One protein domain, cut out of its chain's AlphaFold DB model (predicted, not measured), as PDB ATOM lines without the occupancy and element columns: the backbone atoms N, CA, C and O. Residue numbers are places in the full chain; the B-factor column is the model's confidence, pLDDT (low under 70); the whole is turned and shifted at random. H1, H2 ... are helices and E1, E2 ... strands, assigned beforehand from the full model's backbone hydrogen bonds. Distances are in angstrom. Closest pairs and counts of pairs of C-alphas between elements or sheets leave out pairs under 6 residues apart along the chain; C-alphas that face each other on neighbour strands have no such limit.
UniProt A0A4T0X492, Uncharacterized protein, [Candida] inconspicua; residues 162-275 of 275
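Overview. This is residues 162 to 275 of the 275 residues of an uncharacterized protein of [Candida] inconspicua (UniProt A0A4T0X492). A strongly twisted sheet of five strands is the core of three layers, with the short helix H1 on one face and the long helix H3 on the other. Residues 263 to 275 stick out as an arm, and H2 grazes the sheet. You have 114 printed residues, of mixed class, with three named helices and five named strands in the order E1 H1 E2 E3 H2 E4 E5 H3; the sheet runs E2 E3 E1 E5 E4, all antiparallel. The whole is only just compact, close to loose: radius of gyration of the C-alphas 15.6 A, spans 53 by 35 by 26 A.

Along the chain. Find C-alpha 162 at (83.702, 131.664, 117.240), where E1, residues 162 to 165, begins. Next come H1, 172 to 179, 10.6 A long, E2, 186 to 189, E3, 194 to 198, and H2, 202 to 212, 15.5 A. Then find E4, 219 to 223, E5, 226 to 233, 20.8 A, and H3, 241 to 273, 48.6 A, ending at C-alpha 273 (117.640, 121.648, 117.195).

Arrangement. Within hydrogen-bond range you find N 164 of E1 and O 195 of E3, 2.8 A, and N 163 of E1 and O 231 of E5, 2.8 A. The hairpins show N 187 and O 196, 2.9 A, for E2 and E3, and N 221 and O 228, 2.9 A, for E4 and E5. E1, H1 and E2 form a split strand-helix-strand unit, two strands running the same way with E3 between them; its crossover is right-handed. H1 is on the sheet at a height of 6.3 A; its closest C-alphas to E2 are Lys 172 and Ile 186, 6.6 A. H3 is on the opposite face; its closest C-alphas to E1 are Val 251 and Phe 165, 6.7 A. H2 only grazes the sheet; Leu 212 and Ala 219 of E4 have the closest C-alphas, 7.6 A. Every O i to N i+4 pair is within range in H1, 6 of 7 in H2 and 27 of 29 in H3.

Size, cuts and confidence. The C-alphas farthest apart are those of Asp 184 and Lys 275, 53.0 A. The printed part has no cut, and no link is long. Residues 270 to 275 are under pLDDT 70.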
ATOM      1  N   PHE A 162      82.730 132.747 117.348       94.81
ATOM      2  CA  PHE A 162      83.702 131.664 117.240       94.81
ATOM      3  C   PHE A 162      83.064 130.383 116.717       94.81
ATOM      4  O   PHE A 162      81.962 130.011 117.114       94.81
ATOM      5  N   PHE A 163      83.797 129.679 115.859       95.88
ATOM      6  CA  PHE A 163      83.493 128.336 115.394       95.88
ATOM      7  C   PHE A 163      84.307 127.314 116.179       95.88
ATOM      8  O   PHE A 163      85.539 127.337 116.170       95.88
ATOM      9  N   LEU A 164      83.599 126.397 116.828       95.31
ATOM     10  CA  LEU A 164      84.139 125.275 117.579       95.31
ATOM     11  C   LEU A 164      83.877 123.983 116.815       95.31
ATOM     12  O   LEU A 164      82.757 123.750 116.364       95.31
ATOM     13  N   PHE A 165      84.872 123.108 116.704       95.88
ATOM     14  CA  PHE A 165      84.684 121.819 116.040       95.88
ATOM     15  C   PHE A 165      85.602 120.714 116.565       95.88
ATOM     16  O   PHE A 165      86.682 120.965 117.108       95.88
ATOM     17  N   GLY A 166      85.187 119.465 116.338       92.81
ATOM     18  CA  GLY A 166      85.995 118.275 116.617       92.81
ATOM     19  C   GLY A 166      85.729 117.611 117.967       92.81
ATOM     20  O   GLY A 166      86.570 116.850 118.437       92.81
ATOM     21  N   PHE A 167      84.569 117.862 118.573       92.81
ATOM     22  CA  PHE A 167      84.133 117.224 119.815       92.81
ATOM     23  C   PHE A 167      83.028 116.194 119.553       92.81
ATOM     24  O   PHE A 167      82.303 116.290 118.570       92.81
ATOM     25  N   LYS A 168      82.891 115.188 120.426       87.69
ATOM     26  CA  LYS A 168      81.841 114.161 120.288       87.69
ATOM     27  C   LYS A 168      80.529 114.567 120.947       87.69
ATOM     28  O   LYS A 168      79.479 114.438 120.335       87.69
ATOM     29  N   ASN A 169      80.607 114.997 122.200       90.25
ATOM     30  CA  ASN A 169      79.460 115.416 122.983       90.25
ATOM     31  C   ASN A 169      79.912 116.527 123.925       90.25
ATOM     32  O   ASN A 169      80.919 116.364 124.615       90.25
ATOM     33  N   LEU A 170      79.200 117.643 123.910       91.69
ATOM     34  CA  LEU A 170      79.384 118.758 124.829       91.69
ATOM     35  C   LEU A 170      78.020 119.262 125.282       91.69
ATOM     36  O   LEU A 170      77.016 119.054 124.602       91.69
ATOM     37  N   ASP A 171      78.025 119.978 126.400       93.69
ATOM     38  CA  ASP A 171      76.838 120.616 126.955       93.69
ATOM     39  C   ASP A 171      76.979 122.132 126.842       93.69
ATOM     40  O   ASP A 171      78.072 122.679 127.041       93.69
ATOM     41  N   LYS A 172      75.867 122.832 126.591       94.25
ATOM     42  CA  LYS A 172      75.864 124.302 126.518       94.25
ATOM     43  C   LYS A 172      76.402 124.939 127.798       94.25
ATOM     44  O   LYS A 172      77.159 125.896 127.710       94.25
ATOM     45  N   THR A 173      76.085 124.381 128.964       94.31
ATOM     46  CA  THR A 173      76.564 124.863 130.270       94.31
ATOM     47  C   THR A 173      78.086 124.822 130.380       94.31
ATOM     48  O   THR A 173      78.708 125.761 130.862       94.31
ATOM     49  N   SER A 174      78.708 123.756 129.877       94.06
ATOM     50  CA  SER A 174      80.163 123.589 129.913       94.06
ATOM     51  C   SER A 174      80.874 124.627 129.046       94.06
ATOM     52  O   SER A 174      81.897 125.182 129.442       94.06
ATOM     53  N   ILE A 175      80.301 124.928 127.878       94.00
ATOM     54  CA  ILE A 175      80.785 125.983 126.982       94.00
ATOM     55  C   ILE A 175      80.537 127.358 127.620       94.00
ATOM     56  O   ILE A 175      81.454 128.167 127.707       94.00
ATOM     57  N   SER A 176      79.335 127.598 128.138       94.62
ATOM     58  CA  SER A 176      78.949 128.835 128.827       94.62
ATOM     59  C   SER A 176      79.909 129.189 129.966       94.62
ATOM     60  O   SER A 176      80.420 130.305 129.998       94.62
ATOM     61  N   ASN A 177      80.258 128.221 130.818       93.88
ATOM     62  CA  ASN A 177      81.219 128.405 131.906       93.88
ATOM     63  C   ASN A 177      82.644 128.701 131.408       93.88
ATOM     64  O   ASN A 177      83.361 129.477 132.030       93.88
ATOM     65  N   TYR A 178      83.067 128.095 130.293       93.50
ATOM     66  CA  TYR A 178      84.406 128.307 129.734       93.50
ATOM     67  C   TYR A 178      84.568 129.695 129.098       93.50
ATOM     68  O   TYR A 178      85.602 130.340 129.267       93.50
ATOM     69  N   PHE A 179      83.550 130.159 128.369       92.38
ATOM     70  CA  PHE A 179      83.570 131.461 127.692       92.38
ATOM     71  C   PHE A 179      83.031 132.607 128.563       92.38
ATOM     72  O   PHE A 179      83.262 133.768 128.232       92.38
ATOM     73  N   ASN A 180      82.361 132.294 129.678       92.75
ATOM     74  CA  ASN A 180      81.632 133.233 130.534       92.75
ATOM     75  C   ASN A 180      80.539 134.010 129.769       92.75
ATOM     76  O   ASN A 180      80.452 135.234 129.849       92.75
ATOM     77  N   ILE A 181      79.732 133.284 128.984       92.25
ATOM     78  CA  ILE A 181      78.668 133.818 128.110       92.25
ATOM     79  C   ILE A 181      77.351 133.088 128.407       92.25
ATOM     80  O   ILE A 181      77.399 131.894 128.718       92.25
ATOM     81  N   PRO A 182      76.179 133.742 128.285       92.69
ATOM     82  CA  PRO A 182      74.878 133.083 128.385       92.69
ATOM     83  C   PRO A 182      74.716 131.883 127.442       92.69
ATOM     84  O   PRO A 182      75.254 131.848 126.336       92.69
ATOM     85  N   THR A 183      73.912 130.902 127.852       90.12
ATOM     86  CA  THR A 183      73.646 129.690 127.059       90.12
ATOM     87  C   THR A 183      72.889 129.951 125.757       90.12
ATOM     88  O   THR A 183      72.945 129.117 124.848       90.12
ATOM     89  N   ASP A 184      72.190 131.081 125.664       90.94
ATOM     90  CA  ASP A 184      71.369 131.448 124.505       90.94
ATOM     91  C   ASP A 184      72.221 131.843 123.298       90.94
ATOM     92  O   ASP A 184      71.871 131.515 122.168       90.94
ATOM     93  N   SER A 185      73.399 132.426 123.530       92.69
ATOM     94  CA  SER A 185      74.358 132.803 122.482       92.69
ATOM     95  C   SER A 185      75.174 131.613 121.944       92.69
ATOM     96  O   SER A 185      76.138 131.788 121.199       92.69
ATOM     97  N   ILE A 186      74.828 130.383 122.348       94.88
ATOM     98  CA  ILE A 186      75.545 129.156 121.987       94.88
ATOM     99  C   ILE A 186      74.659 128.285 121.090       94.88
ATOM    100  O   ILE A 186      73.684 127.666 121.540       94.88
ATOM    101  N   HIS A 187      75.066 128.149 119.829       94.75
ATOM    102  CA  HIS A 187      74.453 127.252 118.847       94.75
ATOM    103  C   HIS A 187      75.250 125.952 118.788       94.75
ATOM    104  O   HIS A 187      76.268 125.852 118.104       94.75
ATOM    105  N   LEU A 188      74.802 124.948 119.538       94.62
ATOM    106  CA  LEU A 188      75.475 123.659 119.670       94.62
ATOM    107  C   LEU A 188      74.800 122.597 118.798       94.62
ATOM    108  O   LEU A 188      73.599 122.370 118.925       94.62
ATOM    109  N   ASN A 189      75.587 121.882 117.991       94.19
ATOM    110  CA  ASN A 189      75.135 120.711 117.247       94.19
ATOM    111  C   ASN A 189      76.087 119.524 117.481       94.19
ATOM    112  O   ASN A 189      77.080 119.339 116.770       94.19
ATOM    113  N   ASN A 190      75.754 118.692 118.474       93.50
ATOM    114  CA  ASN A 190      76.522 117.489 118.812       93.50
ATOM    115  C   ASN A 190      76.542 116.467 117.661       93.50
ATOM    116  O   ASN A 190      77.583 115.869 117.393       93.50
ATOM    117  N   SER A 191      75.439 116.327 116.917       92.75
ATOM    118  CA  SER A 191      75.355 115.421 115.763       92.75
ATOM    119  C   SER A 191      76.326 115.797 114.645       92.75
ATOM    120  O   SER A 191      76.838 114.911 113.969       92.75
ATOM    121  N   ALA A 192      76.599 117.093 114.463       93.31
ATOM    122  CA  ALA A 192      77.565 117.613 113.496       93.31
ATOM    123  C   ALA A 192      78.976 117.831 114.076       93.31
ATOM    124  O   ALA A 192      79.886 118.170 113.319       93.31
ATOM    125  N   GLN A 193      79.182 117.609 115.382       95.06
ATOM    126  CA  GLN A 193      80.457 117.822 116.090       95.06
ATOM    127  C   GLN A 193      80.979 119.267 116.011       95.06
ATOM    128  O   GLN A 193      82.194 119.496 115.940       95.06
ATOM    129  N   LEU A 194      80.060 120.236 115.981       95.06
ATOM    130  CA  LEU A 194      80.364 121.658 115.846       95.06
ATOM    131  C   LEU A 194      79.491 122.529 116.749       95.06
ATOM    132  O   LEU A 194      78.387 122.145 117.137       95.06
ATOM    133  N   ALA A 195      79.996 123.709 117.081       95.69
ATOM    134  CA  ALA A 195      79.250 124.736 117.788       95.69
ATOM    135  C   ALA A 195      79.668 126.132 117.325       95.69
ATOM    136  O   ALA A 195      80.804 126.340 116.896       95.69
ATOM    137  N   PHE A 196      78.754 127.084 117.456       96.38
ATOM    138  CA  PHE A 196      79.038 128.506 117.335       96.38
ATOM    139  C   PHE A 196      78.791 129.187 118.674       96.38
ATOM    140  O   PHE A 196      77.811 128.881 119.358       96.38
ATOM    141  N   VAL A 197      79.693 130.089 119.045       95.75
ATOM    142  CA  VAL A 197      79.590 130.905 120.257       95.75
ATOM    143  C   VAL A 197      79.616 132.360 119.835       95.75
ATOM    144  O   VAL A 197      80.625 132.820 119.298       95.75
ATOM    145  N   GLU A 198      78.513 133.059 120.060       95.19
ATOM    146  CA  GLU A 198      78.380 134.478 119.766       95.19
ATOM    147  C   GLU A 198      78.667 135.307 121.020       95.19
ATOM    148  O   GLU A 198      78.100 135.083 122.088       95.19
ATOM    149  N   PHE A 199      79.580 136.265 120.900       93.69
ATOM    150  CA  PHE A 199      79.832 137.258 121.934       93.69
ATOM    151  C   PHE A 199      78.932 138.483 121.719       93.69
ATOM    152  O   PHE A 199      78.695 138.868 120.570       93.69
ATOM    153  N   PRO A 200      78.493 139.153 122.800       91.38
ATOM    154  CA  PRO A 200      77.679 140.364 122.689       91.38
ATOM    155  C   PRO A 200      78.432 141.497 121.977       91.38
ATOM    156  O   PRO A 200      77.846 142.222 121.182       91.38
ATOM    157  N   ASP A 201      79.746 141.592 122.203       91.12
ATOM    158  CA  ASP A 201      80.606 142.627 121.634       91.12
ATOM    159  C   ASP A 201      81.837 142.015 120.961       91.12
ATOM    160  O   ASP A 201      82.479 141.107 121.489       91.12
ATOM    161  N   HIS A 202      82.265 142.587 119.835       89.88
ATOM    162  CA  HIS A 202      83.519 142.182 119.187       89.88
ATOM    163  C   HIS A 202      84.754 142.445 120.078       89.88
ATOM    164  O   HIS A 202      85.740 141.715 120.014       89.88
ATOM    165  N   SER A 203      84.704 143.456 120.956       91.50
ATOM    166  CA  SER A 203      85.796 143.779 121.887       91.50
ATOM    167  C   SER A 203      86.028 142.671 122.925       91.50
ATOM    168  O   SER A 203      87.173 142.287 123.193       91.50
ATOM    169  N   SER A 204      84.948 142.095 123.467       91.25
ATOM    170  CA  SER A 204      85.047 140.971 124.405       91.25
ATOM    171  C   SER A 204      85.544 139.706 123.700       91.25
ATOM    172  O   SER A 204      86.413 139.014 124.237       91.25
ATOM    173  N   ALA A 205      85.110 139.470 122.457       90.88
ATOM    174  CA  ALA A 205      85.613 138.381 121.621       90.88
ATOM    175  C   ALA A 205      87.123 138.513 121.328       90.88
ATOM    176  O   ALA A 205      87.880 137.558 121.505       90.88
ATOM    177  N   ASN A 206      87.595 139.705 120.949       90.94
ATOM    178  CA  ASN A 206      89.016 139.965 120.687       90.94
ATOM    179  C   ASN A 206      89.873 139.834 121.955       90.94
ATOM    180  O   ASN A 206      90.966 139.268 121.915       90.94
ATOM    181  N   SER A 207      89.352 140.286 123.100       90.50
ATOM    182  CA  SER A 207      89.995 140.108 124.408       90.50
ATOM    183  C   SER A 207      90.110 138.635 124.810       90.50
ATOM    184  O   SER A 207      91.031 138.252 125.527       90.50
ATOM    185  N   PHE A 208      89.181 137.789 124.365       90.62
ATOM    186  CA  PHE A 208      89.270 136.345 124.550       90.62
ATOM    187  C   PHE A 208      90.284 135.709 123.586       90.62
ATOM    188  O   PHE A 208      91.126 134.918 124.010       90.62
ATOM    189  N   ALA A 209      90.267 136.095 122.307       90.31
ATOM    190  CA  ALA A 209      91.223 135.605 121.314       90.31
ATOM    191  C   ALA A 209      92.678 135.947 121.682       90.31
ATOM    192  O   ALA A 209      93.568 135.114 121.512       90.31
ATOM    193  N   SER A 210      92.932 137.134 122.241       88.50
ATOM    194  CA  SER A 210      94.274 137.532 122.682       88.50
ATOM    195  C   SER A 210      94.807 136.665 123.829       88.50
ATOM    196  O   SER A 210      96.000 136.365 123.841       88.50
ATOM    197  N   LYS A 211      93.941 136.177 124.732       89.44
ATOM    198  CA  LYS A 211      94.320 135.229 125.803       89.44
ATOM    199  C   LYS A 211      94.778 133.872 125.265       89.44
ATOM    200  O   LYS A 211      95.628 133.236 125.877       89.44
ATOM    201  N   LEU A 212      94.216 133.426 124.141       85.88
ATOM    202  CA  LEU A 212      94.577 132.161 123.488       85.88
ATOM    203  C   LEU A 212      95.855 132.260 122.640       85.88
ATOM    204  O   LEU A 212      96.478 131.237 122.351       85.88
ATOM    205  N   GLY A 213      96.263 133.478 122.276       80.62
ATOM    206  CA  GLY A 213      97.435 133.748 121.448       80.62
ATOM    207  C   GLY A 213      97.162 133.656 119.943       80.62
ATOM    208  O   GLY A 213      96.121 133.179 119.493       80.62
ATOM    209  N   HIS A 214      98.114 134.147 119.143       78.44
ATOM    210  CA  HIS A 214      97.991 134.166 117.684       78.44
ATOM    211  C   HIS A 214      98.366 132.837 117.060       78.44
ATOM    212  O   HIS A 214      99.493 132.360 117.200       78.44
ATOM    213  N   THR A 215      97.419 132.271 116.317       81.75
ATOM    214  CA  THR A 215      97.632 131.047 115.556       81.75
ATOM    215  C   THR A 215      97.071 131.195 114.145       81.75
ATOM    216  O   THR A 215      95.893 131.487 113.947       81.75
ATOM    217  N   ASP A 216      97.904 130.912 113.140       83.25
ATOM    218  CA  ASP A 216      97.470 130.864 111.732       83.25
ATOM    219  C   ASP A 216      96.497 129.710 111.456       83.25
ATOM    220  O   ASP A 216      95.805 129.680 110.442       83.25
ATOM    221  N   LYS A 217      96.467 128.725 112.358       85.94
ATOM    222  CA  LYS A 217      95.592 127.554 112.313       85.94
ATOM    223  C   LYS A 217      94.559 127.629 113.436       85.94
ATOM    224  O   LYS A 217      94.813 128.319 114.424       85.94
ATOM    225  N   PRO A 218      93.453 126.869 113.349       89.75
ATOM    226  CA  PRO A 218      92.484 126.798 114.434       89.75
ATOM    227  C   PRO A 218      93.158 126.334 115.729       89.75
ATOM    228  O   PRO A 218      93.766 125.253 115.755       89.75
ATOM    229  N   ALA A 219      93.060 127.155 116.774       91.19
ATOM    230  CA  ALA A 219      93.710 126.919 118.056       91.19
ATOM    231  C   ALA A 219      93.094 125.701 118.751       91.19
ATOM    232  O   ALA A 219      91.905 125.426 118.601       91.19
ATOM    233  N   LEU A 220      93.906 124.951 119.496       91.31
ATOM    234  CA  LEU A 220      93.452 123.794 120.262       91.31
ATOM    235  C   LEU A 220      93.097 124.237 121.683       91.31
ATOM    236  O   LEU A 220      93.951 124.771 122.386       91.31
ATOM    237  N   ILE A 221      91.868 123.966 122.108       92.50
ATOM    238  CA  ILE A 221      91.391 124.210 123.471       92.50
ATOM    239  C   ILE A 221      90.808 122.931 124.065       92.50
ATOM    240  O   ILE A 221      90.477 121.983 123.349       92.50
ATOM    241  N   ILE A 222      90.717 122.883 125.389       93.38
ATOM    242  CA  ILE A 222      90.205 121.727 126.123       93.38
ATOM    243  C   ILE A 222      89.074 122.216 127.022       93.38
ATOM    244  O   ILE A 222      89.300 123.050 127.895       93.38
ATOM    245  N   ILE A 223      87.874 121.680 126.810       93.62
ATOM    246  CA  ILE A 223      86.689 121.936 127.640       93.62
ATOM    247  C   ILE A 223      86.247 120.588 128.211       93.62
ATOM    248  O   ILE A 223      86.041 119.650 127.446       93.62
ATOM    249  N   ASN A 224      86.146 120.458 129.537       90.31
ATOM    250  CA  ASN A 224      85.783 119.207 130.226       90.31
ATOM    251  C   ASN A 224      86.537 117.973 129.702       90.31
ATOM    252  O   ASN A 224      85.936 116.974 129.306       90.31
ATOM    253  N   ASN A 225      87.869 118.067 129.636       89.19
ATOM    254  CA  ASN A 225      88.744 117.003 129.128       89.19
ATOM    255  C   ASN A 225      88.473 116.587 127.662       89.19
ATOM    256  O   ASN A 225      88.963 115.559 127.195       89.19
ATOM    257  N   THR A 226      87.707 117.389 126.920       91.69
ATOM    258  CA  THR A 226      87.409 117.179 125.506       91.69
ATOM    259  C   THR A 226      88.226 118.167 124.675       91.69
ATOM    260  O   THR A 226      87.985 119.375 124.753       91.69
ATOM    261  N   PRO A 227      89.211 117.692 123.888       92.50
ATOM    262  CA  PRO A 227      89.983 118.554 123.010       92.50
ATOM    263  C   PRO A 227      89.135 118.960 121.806       92.50
ATOM    264  O   PRO A 227      88.545 118.114 121.134       92.50
ATOM    265  N   LEU A 228      89.113 120.249 121.503       94.25
ATOM    266  CA  LEU A 228      88.392 120.809 120.366       94.25
ATOM    267  C   LEU A 228      89.167 121.982 119.774       94.25
ATOM    268  O   LEU A 228      90.089 122.515 120.391       94.25
ATOM    269  N   ARG A 229      88.831 122.353 118.541       93.44
ATOM    270  CA  ARG A 229      89.477 123.471 117.852       93.44
ATOM    271  C   ARG A 229      88.555 124.670 117.755       93.44
ATOM    272  O   ARG A 229      87.361 124.490 117.543       93.44
ATOM    273  N   ILE A 230      89.141 125.857 117.875       94.25
ATOM    274  CA  ILE A 230      88.465 127.150 117.791       94.25
ATOM    275  C   ILE A 230      89.080 128.018 116.685       94.25
ATOM    276  O   ILE A 230      90.301 128.070 116.518       94.25
ATOM    277  N   CYS A 231      88.234 128.711 115.930       93.44
ATOM    278  CA  CYS A 231      88.621 129.783 115.012       93.44
ATOM    279  C   CYS A 231      87.482 130.801 114.868       93.44
ATOM    280  O   CYS A 231      86.379 130.590 115.369       93.44
ATOM    281  N   TRP A 232      87.746 131.912 114.188       93.62
ATOM    282  CA  TRP A 232      86.720 132.909 113.892       93.62
ATOM    283  C   TRP A 232      85.684 132.405 112.879       93.62
ATOM    284  O   TRP A 232      86.041 131.745 111.900       93.62
ATOM    285  N   ALA A 233      84.418 132.772 113.083       92.81
ATOM    286  CA  ALA A 233      83.329 132.568 112.134       92.81
ATOM    287  C   ALA A 233      82.702 133.888 111.688       92.81
ATOM    288  O   ALA A 233      82.507 134.807 112.474       92.81
ATOM    289  N   THR A 234      82.336 133.930 110.409       89.69
ATOM    290  CA  THR A 234      81.587 135.026 109.786       89.69
ATOM    291  C   THR A 234      80.082 134.852 109.908       89.69
ATOM    292  O   THR A 234      79.362 135.832 110.046       89.69
ATOM    293  N   THR A 235      79.595 133.617 109.794       88.31
ATOM    294  CA  THR A 235      78.162 133.317 109.788       88.31
ATOM    295  C   THR A 235      77.886 132.041 110.555       88.31
ATOM    296  O   THR A 235      78.599 131.050 110.372       88.31
ATOM    297  N   ILE A 236      76.811 132.048 111.335       91.56
ATOM    298  CA  ILE A 236      76.263 130.850 111.965       91.56
ATOM    299  C   ILE A 236      75.548 130.035 110.885       91.56
ATOM    300  O   ILE A 236      74.811 130.577 110.059       91.56
ATOM    301  N   VAL A 237      75.818 128.732 110.847       92.06
ATOM    302  CA  VAL A 237      75.242 127.818 109.857       92.06
ATOM    303  C   VAL A 237      74.615 126.640 110.577       92.06
ATOM    304  O   VAL A 237      75.288 125.930 111.323       92.06
ATOM    305  N   GLU A 238      73.336 126.410 110.305       89.81
ATOM    306  CA  GLU A 238      72.584 125.280 110.834       89.81
ATOM    307  C   GLU A 238      72.389 124.202 109.763       89.81
ATOM    308  O   GLU A 238      72.306 124.481 108.563       89.81
ATOM    309  N   PHE A 239      72.338 122.952 110.218       90.56
ATOM    310  CA  PHE A 239      72.236 121.764 109.379       90.56
ATOM    311  C   PHE A 239      71.075 120.899 109.854       90.56
ATOM    312  O   PHE A 239      70.833 120.789 111.057       90.56
ATOM    313  N   SER A 240      70.399 120.232 108.919       91.12
ATOM    314  CA  SER A 240      69.394 119.219 109.263       91.12
ATOM    315  C   SER A 240      70.035 117.999 109.943       91.12
ATOM    316  O   SER A 240      71.261 117.841 109.957       91.12
ATOM    317  N   SER A 241      69.227 117.096 110.505       88.62
ATOM    318  CA  SER A 241      69.719 115.858 111.135       88.62
ATOM    319  C   SER A 241      70.526 114.981 110.163       88.62
ATOM    320  O   SER A 241      71.590 114.458 110.506       88.62
ATOM    321  N   GLU A 242      70.056 114.873 108.922       87.50
ATOM    322  CA  GLU A 242      70.685 114.086 107.862       87.50
ATOM    323  C   GLU A 242      71.997 114.725 107.373       87.50
ATOM    324  O   GLU A 242      73.014 114.048 107.185       87.50
ATOM    325  N   GLU A 243      72.005 116.054 107.226       91.69
ATOM    326  CA  GLU A 243      73.195 116.832 106.872       91.69
ATOM    327  C   GLU A 243      74.253 116.780 107.980       91.69
ATOM    328  O   GLU A 243      75.438 116.599 107.693       91.69
ATOM    329  N   SER A 244      73.833 116.867 109.244       92.75
ATOM    330  CA  SER A 244      74.715 116.887 110.416       92.75
ATOM    331  C   SER A 244      75.628 115.663 110.467       92.75
ATOM    332  O   SER A 244      76.831 115.791 110.684       92.75
ATOM    333  N   THR A 245      75.097 114.482 110.148       91.88
ATOM    334  CA  THR A 245      75.885 113.238 110.100       91.88
ATOM    335  C   THR A 245      76.969 113.290 109.014       91.88
ATOM    336  O   THR A 245      78.108 112.853 109.220       91.88
ATOM    337  N   LYS A 246      76.658 113.869 107.845       93.12
ATOM    338  CA  LYS A 246      77.633 114.067 106.755       93.12
ATOM    339  C   LYS A 246      78.709 115.077 107.165       93.12
ATOM    340  O   LYS A 246      79.894 114.838 106.916       93.12
ATOM    341  N   VAL A 247      78.316 116.163 107.831       94.69
ATOM    342  CA  VAL A 247      79.224 117.201 108.342       94.69
ATOM    343  C   VAL A 247      80.169 116.634 109.400       94.69
ATOM    344  O   VAL A 247      81.376 116.839 109.288       94.69
ATOM    345  N   ALA A 248      79.679 115.837 110.353       94.38
ATOM    346  CA  ALA A 248      80.508 115.219 111.391       94.38
ATOM    347  C   ALA A 248      81.652 114.374 110.816       94.38
ATOM    348  O   ALA A 248      82.787 114.436 111.292       94.38
ATOM    349  N   ASN A 249      81.398 113.633 109.733       93.50
ATOM    350  CA  ASN A 249      82.440 112.875 109.040       93.50
ATOM    351  C   ASN A 249      83.533 113.784 108.453       93.50
ATOM    352  O   ASN A 249      84.717 113.435 108.488       93.50
ATOM    353  N   ILE A 250      83.156 114.949 107.921       94.06
ATOM    354  CA  ILE A 250      84.093 115.951 107.393       94.06
ATOM    355  C   ILE A 250      84.886 116.583 108.541       94.06
ATOM    356  O   ILE A 250      86.117 116.608 108.485       94.06
ATOM    357  N   VAL A 251      84.201 117.005 109.606       95.06
ATOM    358  CA  VAL A 251      84.789 117.579 110.826       95.06
ATOM    359  C   VAL A 251      85.818 116.624 111.427       95.06
ATOM    360  O   VAL A 251      86.971 116.998 111.635       95.06
ATOM    361  N   SER A 252      85.450 115.356 111.619       93.06
ATOM    362  CA  SER A 252      86.335 114.310 112.141       93.06
ATOM    363  C   SER A 252      87.581 114.098 111.271       93.06
ATOM    364  O   SER A 252      88.690 113.938 111.792       93.06
ATOM    365  N   LYS A 253      87.438 114.100 109.938       94.19
ATOM    366  CA  LYS A 253      88.579 113.992 109.008       94.19
ATOM    367  C   LYS A 253      89.488 115.216 109.098       94.19
ATOM    368  O   LYS A 253      90.710 115.062 109.167       94.19
ATOM    369  N   GLN A 254      88.907 116.410 109.132       93.75
ATOM    370  CA  GLN A 254      89.639 117.668 109.204       93.75
ATOM    371  C   GLN A 254      90.383 117.820 110.536       93.75
ATOM    372  O   GLN A 254      91.568 118.150 110.542       93.75
ATOM    373  N   PHE A 255      89.741 117.491 111.656       93.00
ATOM    374  CA  PHE A 255      90.365 117.509 112.977       93.00
ATOM    375  C   PHE A 255      91.592 116.586 113.027       93.00
ATOM    376  O   PHE A 255      92.686 117.018 113.388       93.00
ATOM    377  N   LYS A 256      91.459 115.337 112.547       92.50
ATOM    378  CA  LYS A 256      92.585 114.390 112.436       92.50
ATOM    379  C   LYS A 256      93.708 114.920 111.539       92.50
ATOM    380  O   LYS A 256      94.882 114.729 111.857       92.50
ATOM    381  N   LYS A 257      93.371 115.565 110.416       92.75
ATOM    382  CA  LYS A 257      94.346 116.156 109.483       92.75
ATOM    383  C   LYS A 257      95.159 117.262 110.155       92.75
ATOM    384  O   LYS A 257      96.388 117.252 110.050       92.75
ATOM    385  N   LEU A 258      94.500 118.182 110.856       90.00
ATOM    386  CA  LEU A 258      95.165 119.283 111.556       90.00
ATOM    387  C   LEU A 258      96.088 118.757 112.661       90.00
ATOM    388  O   LEU A 258      97.266 119.112 112.681       90.00
ATOM    389  N   SER A 259      95.614 117.813 113.479       88.12
ATOM    390  CA  SER A 259      96.423 117.219 114.552       88.12
ATOM    391  C   SER A 259      97.659 116.483 114.020       88.12
ATOM    392  O   SER A 259      98.759 116.663 114.535       88.12
ATOM    393  N   LYS A 260      97.535 115.719 112.923       90.19
ATOM    394  CA  LYS A 260      98.697 115.085 112.265       90.19
ATOM    395  C   LYS A 260      99.692 116.109 111.716       90.19
ATOM    396  O   LYS A 260     100.897 115.873 111.751       90.19
ATOM    397  N   THR A 261      99.198 117.225 111.188       88.31
ATOM    398  CA  THR A 261     100.044 118.280 110.611       88.31
ATOM    399  C   THR A 261     100.856 118.988 111.695       88.31
ATOM    400  O   THR A 261     102.039 119.249 111.495       88.31
ATOM    401  N   GLU A 262     100.259 119.254 112.856       84.69
ATOM    402  CA  GLU A 262     100.964 119.830 114.009       84.69
ATOM    403  C   GLU A 262     102.001 118.876 114.600       84.69
ATOM    404  O   GLU A 262     103.117 119.303 114.888       84.69
ATOM    405  N   LEU A 263     101.684 117.581 114.711       84.44
ATOM    406  CA  LEU A 263     102.653 116.567 115.145       84.44
ATOM    407  C   LEU A 263     103.875 116.516 114.215       84.44
ATOM    408  O   LEU A 263     105.011 116.497 114.681       84.44
ATOM    409  N   ARG A 264     103.658 116.562 112.893       84.94
ATOM    410  CA  ARG A 264     104.750 116.619 111.905       84.94
ATOM    411  C   ARG A 264     105.598 117.885 112.045       84.94
ATOM    412  O   ARG A 264     106.818 117.797 111.944       84.94
ATOM    413  N   ALA A 265     104.971 119.035 112.296       81.94
ATOM    414  CA  ALA A 265     105.685 120.292 112.505       81.94
ATOM    415  C   ALA A 265     106.581 120.237 113.754       81.94
ATOM    416  O   ALA A 265     107.761 120.562 113.651       81.94
ATOM    417  N   LYS A 266     106.062 119.735 114.885       80.12
ATOM    418  CA  LYS A 266     106.832 119.566 116.135       80.12
ATOM    419  C   LYS A 266     108.018 118.609 115.975       80.12
ATOM    420  O   LYS A 266     109.115 118.888 116.449       80.12
ATOM    421  N   ASN A 267     107.827 117.500 115.262       78.94
ATOM    422  CA  ASN A 267     108.920 116.559 115.002       78.94
ATOM    423  C   ASN A 267     110.011 117.186 114.119       78.94
ATOM    424  O   ASN A 267     111.196 116.965 114.354       78.94
ATOM    425  N   SER A 268     109.632 118.007 113.134       72.75
ATOM    426  CA  SER A 268     110.598 118.710 112.284       72.75
ATOM    427  C   SER A 268     111.359 119.815 113.019       72.75
ATOM    428  O   SER A 268     112.515 120.052 112.672       72.75
ATOM    429  N   THR A 269     110.744 120.513 113.976       72.12
ATOM    430  CA  THR A 269     111.443 121.530 114.776       72.12
ATOM    431  C   THR A 269     112.443 120.879 115.723       72.12
ATOM    432  O   THR A 269     113.592 121.304 115.763       72.12
ATOM    433  N   ASN A 270     112.061 119.784 116.385       64.50
ATOM    434  CA  ASN A 270     112.968 119.050 117.272       64.50
ATOM    435  C   ASN A 270     114.152 118.439 116.504       64.50
ATOM    436  O   ASN A 270     115.282 118.492 116.976       64.50
ATOM    437  N   ALA A 271     113.934 117.945 115.280       60.09
ATOM    438  CA  ALA A 271     115.009 117.415 114.437       60.09
ATOM    439  C   ALA A 271     116.028 118.475 113.965       60.09
ATOM    440  O   ALA A 271     117.149 118.118 113.617       60.09
ATOM    441  N   LYS A 272     115.660 119.766 113.937       58.62
ATOM    442  CA  LYS A 272     116.569 120.868 113.569       58.62
ATOM    443  C   LYS A 272     117.389 121.406 114.743       58.62
ATOM    444  O   LYS A 272     118.409 122.022 114.497       58.62
ATOM    445  N   ILE A 273     116.943 121.190 115.980       56.12
ATOM    446  CA  ILE A 273     117.640 121.648 117.195       56.12
ATOM    447  C   ILE A 273     118.776 120.680 117.584       56.12
ATOM    448  O   ILE A 273     119.707 121.063 118.280       56.12
ATOM    449  N   HIS A 274     118.728 119.432 117.103       50.12
ATOM    450  CA  HIS A 274     119.755 118.406 117.330       50.12
ATOM    451  C   HIS A 274     120.783 118.269 116.183       50.12
ATOM    452  O   HIS A 274     121.442 117.234 116.079       50.12
ATOM    453  N   LYS A 275     120.909 119.277 115.315       42.84
ATOM    454  CA  LYS A 275     121.963 119.396 114.294       42.84
ATOM    455  C   LYS A 275     122.738 120.681 114.518       42.84
ATOM    456  O   LYS A 275     123.958 120.642 114.267       42.84
TER     457      LYS A 275